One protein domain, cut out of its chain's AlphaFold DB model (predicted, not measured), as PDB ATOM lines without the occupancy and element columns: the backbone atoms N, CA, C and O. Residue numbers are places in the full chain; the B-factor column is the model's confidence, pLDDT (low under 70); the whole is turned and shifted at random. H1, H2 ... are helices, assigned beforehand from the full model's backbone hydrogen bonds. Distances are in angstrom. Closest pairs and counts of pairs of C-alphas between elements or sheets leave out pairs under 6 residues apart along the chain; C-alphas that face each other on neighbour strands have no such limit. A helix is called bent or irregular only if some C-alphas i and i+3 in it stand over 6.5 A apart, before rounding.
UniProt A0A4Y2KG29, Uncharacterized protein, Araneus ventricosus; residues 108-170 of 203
ATOM      1  N   ASP A 108     -52.659  -3.180  26.107       68.62
ATOM      2  CA  ASP A 108     -52.207  -3.612  24.790       68.62
ATOM      3  C   ASP A 108     -50.930  -2.848  24.399       68.62
ATOM      4  O   ASP A 108     -50.842  -1.618  24.496       68.62
ATOM      5  N   THR A 109     -49.912  -3.599  23.973       73.38
ATOM      6  CA  THR A 109     -48.578  -3.059  23.675       73.38
ATOM      7  C   THR A 109     -48.690  -1.983  22.599       73.38
ATOM      8  O   THR A 109     -48.039  -0.944  22.693       73.38
ATOM      9  N   PHE A 110     -49.575  -2.187  21.615       79.25
ATOM     10  CA  PHE A 110     -49.847  -1.216  20.561       79.25
ATOM     11  C   PHE A 110     -50.455   0.084  21.095       79.25
ATOM     12  O   PHE A 110     -49.929   1.161  20.818       79.25
ATOM     13  N   PHE A 111     -51.514  -0.010  21.902       80.25
ATOM     14  CA  PHE A 111     -52.189   1.156  22.468       80.25
ATOM     15  C   PHE A 111     -51.253   1.995  23.348       80.25
ATOM     16  O   PHE A 111     -51.198   3.219  23.211       80.25
ATOM     17  N   ASN A 112     -50.445   1.341  24.186       81.38
ATOM     18  CA  ASN A 112     -49.452   2.015  25.020       81.38
ATOM     19  C   ASN A 112     -48.369   2.706  24.184       81.38
ATOM     20  O   ASN A 112     -48.059   3.870  24.430       81.38
ATOM     21  N   MET A 113     -47.853   2.051  23.137       78.62
ATOM     22  CA  MET A 113     -46.894   2.673  22.214       78.62
ATOM     23  C   MET A 113     -47.474   3.910  21.518       78.62
ATOM     24  O   MET A 113     -46.775   4.915  21.357       78.62
ATOM     25  N   VAL A 114     -48.747   3.855  21.121       80.81
ATOM     26  CA  VAL A 114     -49.459   4.983  20.511       80.81
ATOM     27  C   VAL A 114     -49.612   6.119  21.522       80.81
ATOM     28  O   VAL A 114     -49.208   7.250  21.242       80.81
ATOM     29  N   ARG A 115     -50.116   5.826  22.725       81.25
ATOM     30  CA  ARG A 115     -50.318   6.813  23.794       81.25
ATOM     31  C   ARG A 115     -49.009   7.480  24.209       81.25
ATOM     32  O   ARG A 115     -48.964   8.702  24.354       81.25
ATOM     33  N   ASP A 116     -47.936   6.710  24.346       80.75
ATOM     34  CA  ASP A 116     -46.623   7.232  24.712       80.75
ATOM     35  C   ASP A 116     -46.010   8.065  23.592       80.75
ATOM     36  O   ASP A 116     -45.404   9.102  23.865       80.75
ATOM     37  N   THR A 117     -46.218   7.677  22.335       79.69
ATOM     38  CA  THR A 117     -45.802   8.488  21.187       79.69
ATOM     39  C   THR A 117     -46.536   9.827  21.177       79.69
ATOM     40  O   THR A 117     -45.892  10.868  21.063       79.69
ATOM     41  N   PHE A 118     -47.857   9.838  21.375       79.31
ATOM     42  CA  PHE A 118     -48.628  11.082  21.440       79.31
ATOM     43  C   PHE A 118     -48.213  11.973  22.613       79.31
ATOM     44  O   PHE A 118     -48.035  13.173  22.413       79.31
ATOM     45  N   LYS A 119     -47.972  11.408  23.803       77.69
ATOM     46  CA  LYS A 119     -47.443  12.162  24.954       77.69
ATOM     47  C   LYS A 119     -46.084  12.793  24.644       77.69
ATOM     48  O   LYS A 119     -45.888  13.975  24.902       77.69
ATOM     49  N   HIS A 120     -45.163  12.036  24.045       72.12
ATOM     50  CA  HIS A 120     -43.844  12.555  23.677       72.12
ATOM     51  C   HIS A 120     -43.934  13.653  22.613       72.12
ATOM     52  O   HIS A 120     -43.256  14.667  22.743       72.12
ATOM     53  N   VAL A 121     -44.788  13.492  21.598       68.94
ATOM     54  CA  VAL A 121     -45.018  14.503  20.550       68.94
ATOM     55  C   VAL A 121     -45.653  15.773  21.118       68.94
ATOM     56  O   VAL A 121     -45.303  16.876  20.699       68.94
ATOM     57  N   GLN A 122     -46.553  15.638  22.094       64.75
ATOM     58  CA  GLN A 122     -47.189  16.771  22.764       64.75
ATOM     59  C   GLN A 122     -46.289  17.466  23.796       64.75
ATOM     60  O   GLN A 122     -46.654  18.536  24.290       64.75
ATOM     61  N   ASN A 123     -45.093  16.942  24.080       73.50
ATOM     62  CA  ASN A 123     -44.133  17.659  24.908       73.50
ATOM     63  C   ASN A 123     -43.691  18.948  24.208       73.50
ATOM     64  O   ASN A 123     -43.246  18.944  23.056       73.50
ATOM     65  N   GLY A 124     -43.739  20.062  24.944       71.19
ATOM     66  CA  GLY A 124     -43.373  21.386  24.432       71.19
ATOM     67  C   GLY A 124     -41.992  21.419  23.772       71.19
ATOM     68  O   GLY A 124     -41.814  22.108  22.774       71.19
ATOM     69  N   ALA A 125     -41.047  20.602  24.247       69.06
ATOM     70  CA  ALA A 125     -39.709  20.470  23.672       69.06
ATOM     71  C   ALA A 125     -39.707  20.062  22.185       69.06
ATOM     72  O   ALA A 125     -38.923  20.608  21.410       69.06
ATOM     73  N   ILE A 126     -40.601  19.162  21.755       68.94
ATOM     74  CA  ILE A 126     -40.700  18.761  20.340       68.94
ATOM     75  C   ILE A 126     -41.342  19.881  19.515       68.94
ATOM     76  O   ILE A 126     -40.884  20.181  18.414       68.94
ATOM     77  N   LYS A 127     -42.333  20.584  20.077       67.69
ATOM     78  CA  LYS A 127     -42.933  21.769  19.442       67.69
ATOM     79  C   LYS A 127     -41.908  22.893  19.237       67.69
ATOM     80  O   LYS A 127     -41.892  23.514  18.177       67.69
ATOM     81  N   PHE A 128     -41.016  23.113  20.205       68.62
ATOM     82  CA  PHE A 128     -39.892  24.046  20.075       68.62
ATOM     83  C   PHE A 128     -38.866  23.581  19.032       68.62
ATOM     84  O   PHE A 128     -38.363  24.402  18.268       68.62
ATOM     85  N   ALA A 129     -38.607  22.273  18.937       65.69
ATOM     86  CA  ALA A 129     -37.706  21.710  17.931       65.69
ATOM     87  C   ALA A 129     -38.232  21.870  16.490       65.69
ATOM     88  O   ALA A 129     -37.437  22.087  15.580       65.69
ATOM     89  N   VAL A 130     -39.552  21.818  16.274       65.56
ATOM     90  CA  VAL A 130     -40.173  22.096  14.961       65.56
ATOM     91  C   VAL A 130     -40.082  23.583  14.593       65.56
ATOM     92  O   VAL A 130     -39.942  23.920  13.420       65.56
ATOM     93  N   MET A 131     -40.128  24.478  15.583       72.25
ATOM     94  CA  MET A 131     -40.079  25.930  15.370       72.25
ATOM     95  C   MET A 131     -38.688  26.437  14.940       72.25
ATOM     96  O   MET A 131     -38.600  27.464  14.272       72.25
ATOM     97  N   PHE A 132     -37.611  25.711  15.272       71.12
ATOM     98  CA  PHE A 132     -36.236  26.017  14.853       71.12
ATOM     99  C   PHE A 132     -35.713  24.992  13.823       71.12
ATOM    100  O   PHE A 132     -35.090  23.992  14.194       71.12
ATOM    101  N   PRO A 133     -35.889  25.239  12.508       66.81
ATOM    102  CA  PRO A 133     -35.582  24.261  11.457       66.81
ATOM    103  C   PRO A 133     -34.095  23.872  11.365       66.81
ATOM    104  O   PRO A 133     -33.769  22.781  10.900       66.81
ATOM    105  N   SER A 134     -33.181  24.714  11.858       71.81
ATOM    106  CA  SER A 134     -31.728  24.493  11.792       71.81
ATOM    107  C   SER A 134     -31.234  23.302  12.631       71.81
ATOM    108  O   SER A 134     -30.238  22.679  12.275       71.81
ATOM    109  N   ILE A 135     -31.937  22.948  13.716       65.31
ATOM    110  CA  ILE A 135     -31.601  21.810  14.601       65.31
ATOM    111  C   ILE A 135     -32.387  20.544  14.197       65.31
ATOM    112  O   ILE A 135     -32.030  19.422  14.569       65.31
ATOM    113  N   GLY A 136     -33.417  20.699  13.357       64.44
ATOM    114  CA  GLY A 136     -34.327  19.627  12.952       64.44
ATOM    115  C   GLY A 136     -33.634  18.424  12.306       64.44
ATOM    116  O   GLY A 136     -34.021  17.289  12.571       64.44
ATOM    117  N   LYS A 137     -32.556  18.632  11.534       62.50
ATOM    118  CA  LYS A 137     -31.816  17.534  10.878       62.50
ATOM    119  C   LYS A 137     -31.180  16.559  11.877       62.50
ATOM    120  O   LYS A 137     -31.249  15.349  11.674       62.50
ATOM    121  N   TYR A 138     -30.613  17.069  12.970       63.56
ATOM    122  CA  TYR A 138     -30.032  16.239  14.029       63.56
ATOM    123  C   TYR A 138     -31.121  15.547  14.856       63.56
ATOM    124  O   TYR A 138     -30.991  14.368  15.193       63.56
ATOM    125  N   MET A 139     -32.235  16.241  15.108       59.22
ATOM    126  CA  MET A 139     -33.362  15.664  15.839       59.22
ATOM    127  C   MET A 139     -34.077  14.551  15.066       59.22
ATOM    128  O   MET A 139     -34.466  13.564  15.674       59.22
ATOM    129  N   VAL A 140     -34.196  14.634  13.736       60.62
ATOM    130  CA  VAL A 140     -34.783  13.560  12.908       60.62
ATOM    131  C   VAL A 140     -33.986  12.257  13.019       60.62
ATOM    132  O   VAL A 140     -34.576  11.176  13.084       60.62
ATOM    133  N   HIS A 141     -32.654  12.337  13.088       61.94
ATOM    134  CA  HIS A 141     -31.816  11.151  13.264       61.94
ATOM    135  C   HIS A 141     -32.007  10.520  14.651       61.94
ATOM    136  O   HIS A 141     -32.131   9.302  14.765       61.94
ATOM    137  N   LEU A 142     -32.119  11.342  15.699       59.12
ATOM    138  CA  LEU A 142     -32.373  10.875  17.064       59.12
ATOM    139  C   LEU A 142     -33.814  10.354  17.245       59.12
ATOM    140  O   LEU A 142     -34.036   9.351  17.918       59.12
ATOM    141  N   HIS A 143     -34.791  10.959  16.562       58.53
ATOM    142  CA  HIS A 143     -36.198  10.543  16.558       58.53
ATOM    143  C   HIS A 143     -36.404   9.156  15.926       58.53
ATOM    144  O   HIS A 143     -37.389   8.479  16.219       58.53
ATOM    145  N   ARG A 144     -35.445   8.677  15.119       54.44
ATOM    146  CA  ARG A 144     -35.416   7.302  14.591       54.44
ATOM    147  C   ARG A 144     -35.152   6.243  15.674       54.44
ATOM    148  O   ARG A 144     -35.534   5.091  15.475       54.44
ATOM    149  N   TYR A 145     -34.555   6.631  16.806       56.12
ATOM    150  CA  TYR A 145     -34.358   5.797  18.001       56.12
ATOM    151  C   TYR A 145     -35.404   6.050  19.106       56.12
ATOM    152  O   TYR A 145     -35.438   5.323  20.095       56.12
ATOM    153  N   SER A 146     -36.262   7.064  18.941       64.19
ATOM    154  CA  SER A 146     -37.328   7.424  19.888       64.19
ATOM    155  C   SER A 146     -38.484   6.408  19.886       64.19
ATOM    156  O   SER A 146     -38.612   5.597  18.965       64.19
ATOM    157  N   THR A 147     -39.368   6.482  20.886       62.25
ATOM    158  CA  THR A 147     -40.595   5.674  21.054       62.25
ATOM    159  C   THR A 147     -41.427   5.566  19.767       62.25
ATOM    160  O   THR A 147     -41.914   4.489  19.423       62.25
ATOM    161  N   ALA A 148     -41.486   6.639  18.973       65.50
ATOM    162  CA  ALA A 148     -42.158   6.659  17.671       65.50
ATOM    163  C   ALA A 148     -41.567   5.656  16.653       65.50
ATOM    164  O   ALA A 148     -42.289   5.072  15.840       65.50
ATOM    165  N   GLY A 149     -40.250   5.429  16.692       70.12
ATOM    166  CA  GLY A 149     -39.562   4.455  15.845       70.12
ATOM    167  C   GLY A 149     -39.924   3.010  16.195       70.12
ATOM    168  O   GLY A 149     -40.056   2.180  15.293       70.12
ATOM    169  N   GLN A 150     -40.148   2.716  17.481       73.38
ATOM    170  CA  GLN A 150     -40.597   1.396  17.941       73.38
ATOM    171  C   GLN A 150     -42.030   1.110  17.480       73.38
ATOM    172  O   GLN A 150     -42.273   0.071  16.865       73.38
ATOM    173  N   MET A 151     -42.937   2.080  17.654       77.88
ATOM    174  CA  MET A 151     -44.317   1.992  17.159       77.88
ATOM    175  C   MET A 151     -44.355   1.752  15.646       77.88
ATOM    176  O   MET A 151     -45.039   0.850  15.166       77.88
ATOM    177  N   THR A 152     -43.560   2.510  14.887       78.19
ATOM    178  CA  THR A 152     -43.498   2.378  13.424       78.19
ATOM    179  C   THR A 152     -43.042   0.979  13.007       78.19
ATOM    180  O   THR A 152     -43.620   0.383  12.103       78.19
ATOM    181  N   ARG A 153     -42.031   0.408  13.676       81.25
ATOM    182  CA  ARG A 153     -41.574  -0.963  13.392       81.25
ATOM    183  C   ARG A 153     -42.626  -2.009  13.742       81.25
ATOM    184  O   ARG A 153     -42.795  -2.953  12.977       81.25
ATOM    185  N   PHE A 154     -43.332  -1.840  14.856       82.12
ATOM    186  CA  PHE A 154     -44.417  -2.738  15.248       82.12
ATOM    187  C   PHE A 154     -45.548  -2.749  14.213       82.12
ATOM    188  O   PHE A 154     -45.966  -3.822  13.770       82.12
ATOM    189  N   VAL A 155     -45.981  -1.568  13.760       83.62
ATOM    190  CA  VAL A 155     -46.980  -1.433  12.690       83.62
ATOM    191  C   VAL A 155     -46.472  -2.066  11.398       83.62
ATOM    192  O   VAL A 155     -47.171  -2.877  10.805       83.62
ATOM    193  N   LEU A 156     -45.233  -1.779  10.985       83.69
ATOM    194  CA  LEU A 156     -44.649  -2.364   9.772       83.69
ATOM    195  C   LEU A 156     -44.565  -3.892   9.828       83.69
ATOM    196  O   LEU A 156     -44.804  -4.553   8.821       83.69
ATOM    197  N   ASN A 157     -44.218  -4.463  10.980       84.88
ATOM    198  CA  ASN A 157     -44.163  -5.912  11.154       84.88
ATOM    199  C   ASN A 157     -45.564  -6.532  11.100       84.88
ATOM    200  O   ASN A 157     -45.742  -7.573  10.471       84.88
ATOM    201  N   SER A 158     -46.553  -5.868  11.700       81.88
ATOM    202  CA  SER A 158     -47.953  -6.297  11.666       81.88
ATOM    203  C   SER A 158     -48.517  -6.241  10.248       81.88
ATOM    204  O   SER A 158     -49.082  -7.221   9.774       81.88
ATOM    205  N   LEU A 159     -48.267  -5.150   9.522       82.06
ATOM    206  CA  LEU A 159     -48.653  -5.005   8.118       82.06
ATOM    207  C   LEU A 159     -48.003  -6.070   7.234       82.06
ATOM    208  O   LEU A 159     -48.694  -6.699   6.446       82.06
ATOM    209  N   LYS A 160     -46.695  -6.324   7.379       84.38
ATOM    210  CA  LYS A 160     -46.015  -7.395   6.633       84.38
ATOM    211  C   LYS A 160     -46.667  -8.752   6.868       84.38
ATOM    212  O   LYS A 160     -46.860  -9.489   5.913       84.38
ATOM    213  N   LYS A 161     -47.016  -9.059   8.119       84.62
ATOM    214  CA  LYS A 161     -47.701 -10.305   8.470       84.62
ATOM    215  C   LYS A 161     -49.062 -10.405   7.774       84.62
ATOM    216  O   LYS A 161     -49.313 -11.398   7.105       84.62
ATOM    217  N   VAL A 162     -49.887  -9.360   7.865       78.88
ATOM    218  CA  VAL A 162     -51.209  -9.310   7.219       78.88
ATOM    219  C   VAL A 162     -51.098  -9.433   5.695       78.88
ATOM    220  O   VAL A 162     -51.868 -10.166   5.083       78.88
ATOM    221  N   ILE A 163     -50.131  -8.751   5.076       80.69
ATOM    222  CA  ILE A 163     -49.878  -8.831   3.631       80.69
ATOM    223  C   ILE A 163     -49.481 -10.261   3.237       80.69
ATOM    224  O   ILE A 163     -50.041 -10.806   2.289       80.69
ATOM    225  N   SER A 164     -48.558 -10.894   3.970       81.25
ATOM    226  CA  SER A 164     -48.145 -12.279   3.706       81.25
ATOM    227  C   SER A 164     -49.302 -13.273   3.840       81.25
ATOM    228  O   SER A 164     -49.473 -14.121   2.973       81.25
ATOM    229  N   GLU A 165     -50.134 -13.143   4.877       76.62
ATOM    230  CA  GLU A 165     -51.300 -14.014   5.092       76.62
ATOM    231  C   GLU A 165     -52.345 -13.891   3.968       76.62
ATOM    232  O   GLU A 165     -52.972 -14.885   3.595       76.62
ATOM    233  N   ARG A 166     -52.514 -12.688   3.400       72.88
ATOM    234  CA  ARG A 166     -53.401 -12.439   2.248       72.88
ATOM    235  C   ARG A 166     -52.853 -12.980   0.938       72.88
ATOM    236  O   ARG A 166     -53.628 -13.471   0.127       72.88
ATOM    237  N   HIS A 167     -51.536 -12.924   0.736       70.38
ATOM    238  CA  HIS A 167     -50.908 -13.553  -0.428       70.38
ATOM    239  C   HIS A 167     -51.107 -15.076  -0.441       70.38
ATOM    240  O   HIS A 167     -51.166 -15.665  -1.518       70.38
ATOM    241  N   GLU A 168     -51.229 -15.710   0.728       72.25
ATOM    242  CA  GLU A 168     -51.473 -17.152   0.848       72.25
ATOM    243  C   GLU A 168     -52.965 -17.532   0.773       72.25
ATOM    244  O   GLU A 168     -53.283 -18.643   0.354       72.25
ATOM    245  N   ASN A 169     -53.888 -16.626   1.127       67.38
ATOM    246  CA  ASN A 169     -55.333 -16.888   1.173       67.38
ATOM    247  C   ASN A 169     -56.125 -15.853   0.347       67.38
ATOM    248  O   ASN A 169     -56.629 -14.868   0.885       67.38
ATOM    249  N   LEU A 170     -56.271 -16.106  -0.960       59.12
ATOM    250  CA  LEU A 170     -56.955 -15.223  -1.925       59.12
ATOM    251  C   LEU A 170     -58.493 -15.145  -1.768       59.12
ATOM    252  O   LEU A 170     -59.123 -14.294  -2.388       59.12
TER     253      LEU A 170
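AT A GLANCE: This is residues 108 to 170 of the 203 residues of an uncharacterized protein of Araneus ventricosus (UniProt A0A4Y2KG29). A long helix, H4, runs away from an open loop made by three shorter helices: H1 leads out, H2 turns the corner at the far end, H3 comes back, and the first part of H4, residues 147 to 154, packs on H1 and closes the loop. The rest of H4, from residue 156, sticks out as a free arm with the last residues up to 170, and this arm makes much of the length. The printed part has 63 residues with four named helices, in the order H1, H2, H3, H4, and no named strand; its class is all helix. It is only just loose, close to extended, with a radius of gyration of the C-alphas of 15.6 A, and its C-alphas span 49 by 24 by 16 A.

HOW THE PARTS SIT: The longest helix, H4, residues 147 to 168, touches H1, residues 109 to 122, with residues 147 to 154 alone. Their closest C-alphas are those of Thr 117 and Ala 148, 5.4 A apart, and the two helices run opposite ways at a steep tilt of 40 degrees. H3, residues 133 to 143, is close to H4 but not clearly touching, at a steep tilt of 58 degrees; the closest C-alphas, of His 143 and Gly 149, are 7.0 A apart. H2, residues 124 to 131, and H3 touch only at the corner by their link, with the C-alphas of Ala 129 and Gly 136 closest at 6.4 A; they run opposite ways at a steep tilt of 52 degrees. H1 and H2 are close but not clearly touching: their closest C-alphas, of Val 121 and Lys 127, are 7.6 A apart. H1 and H3 are apart, and so are H2 and H4. In H1, H2 and H4 every O i to N i+4 pair is within hydrogen-bond range; in H3 it is 4 of 7.

IN THESE COORDINATES: H4 measures 32.4 A from C-alpha 147 at (-40.595, 5.674, 21.054) to C-alpha 168 at (-51.473, -17.152, 0.848). H1 begins at C-alpha 109, (-48.578, -3.059, 23.675), and measures 19.9 A. H3 measures 14.6 A and is irregular, with C-alphas 134 and 137 7.0 A apart. H2 measures 10.7 A.

THE WHOLE: The two C-alphas farthest apart are those of Phe 132 and Leu 170, at 49.1 A. Residues 156 to 170, of which 156 to 168 belong to H4, stand free; the body without them spans 37 by 19 by 11 A. The printed part has no cut, and its three links, H1 to H2, H2 to H3 and H3 to H4, are tight. The mean pLDDT of the printed part is 72.1; 26 residues are under 70, among them residues 125 to 130 and 135 to 148.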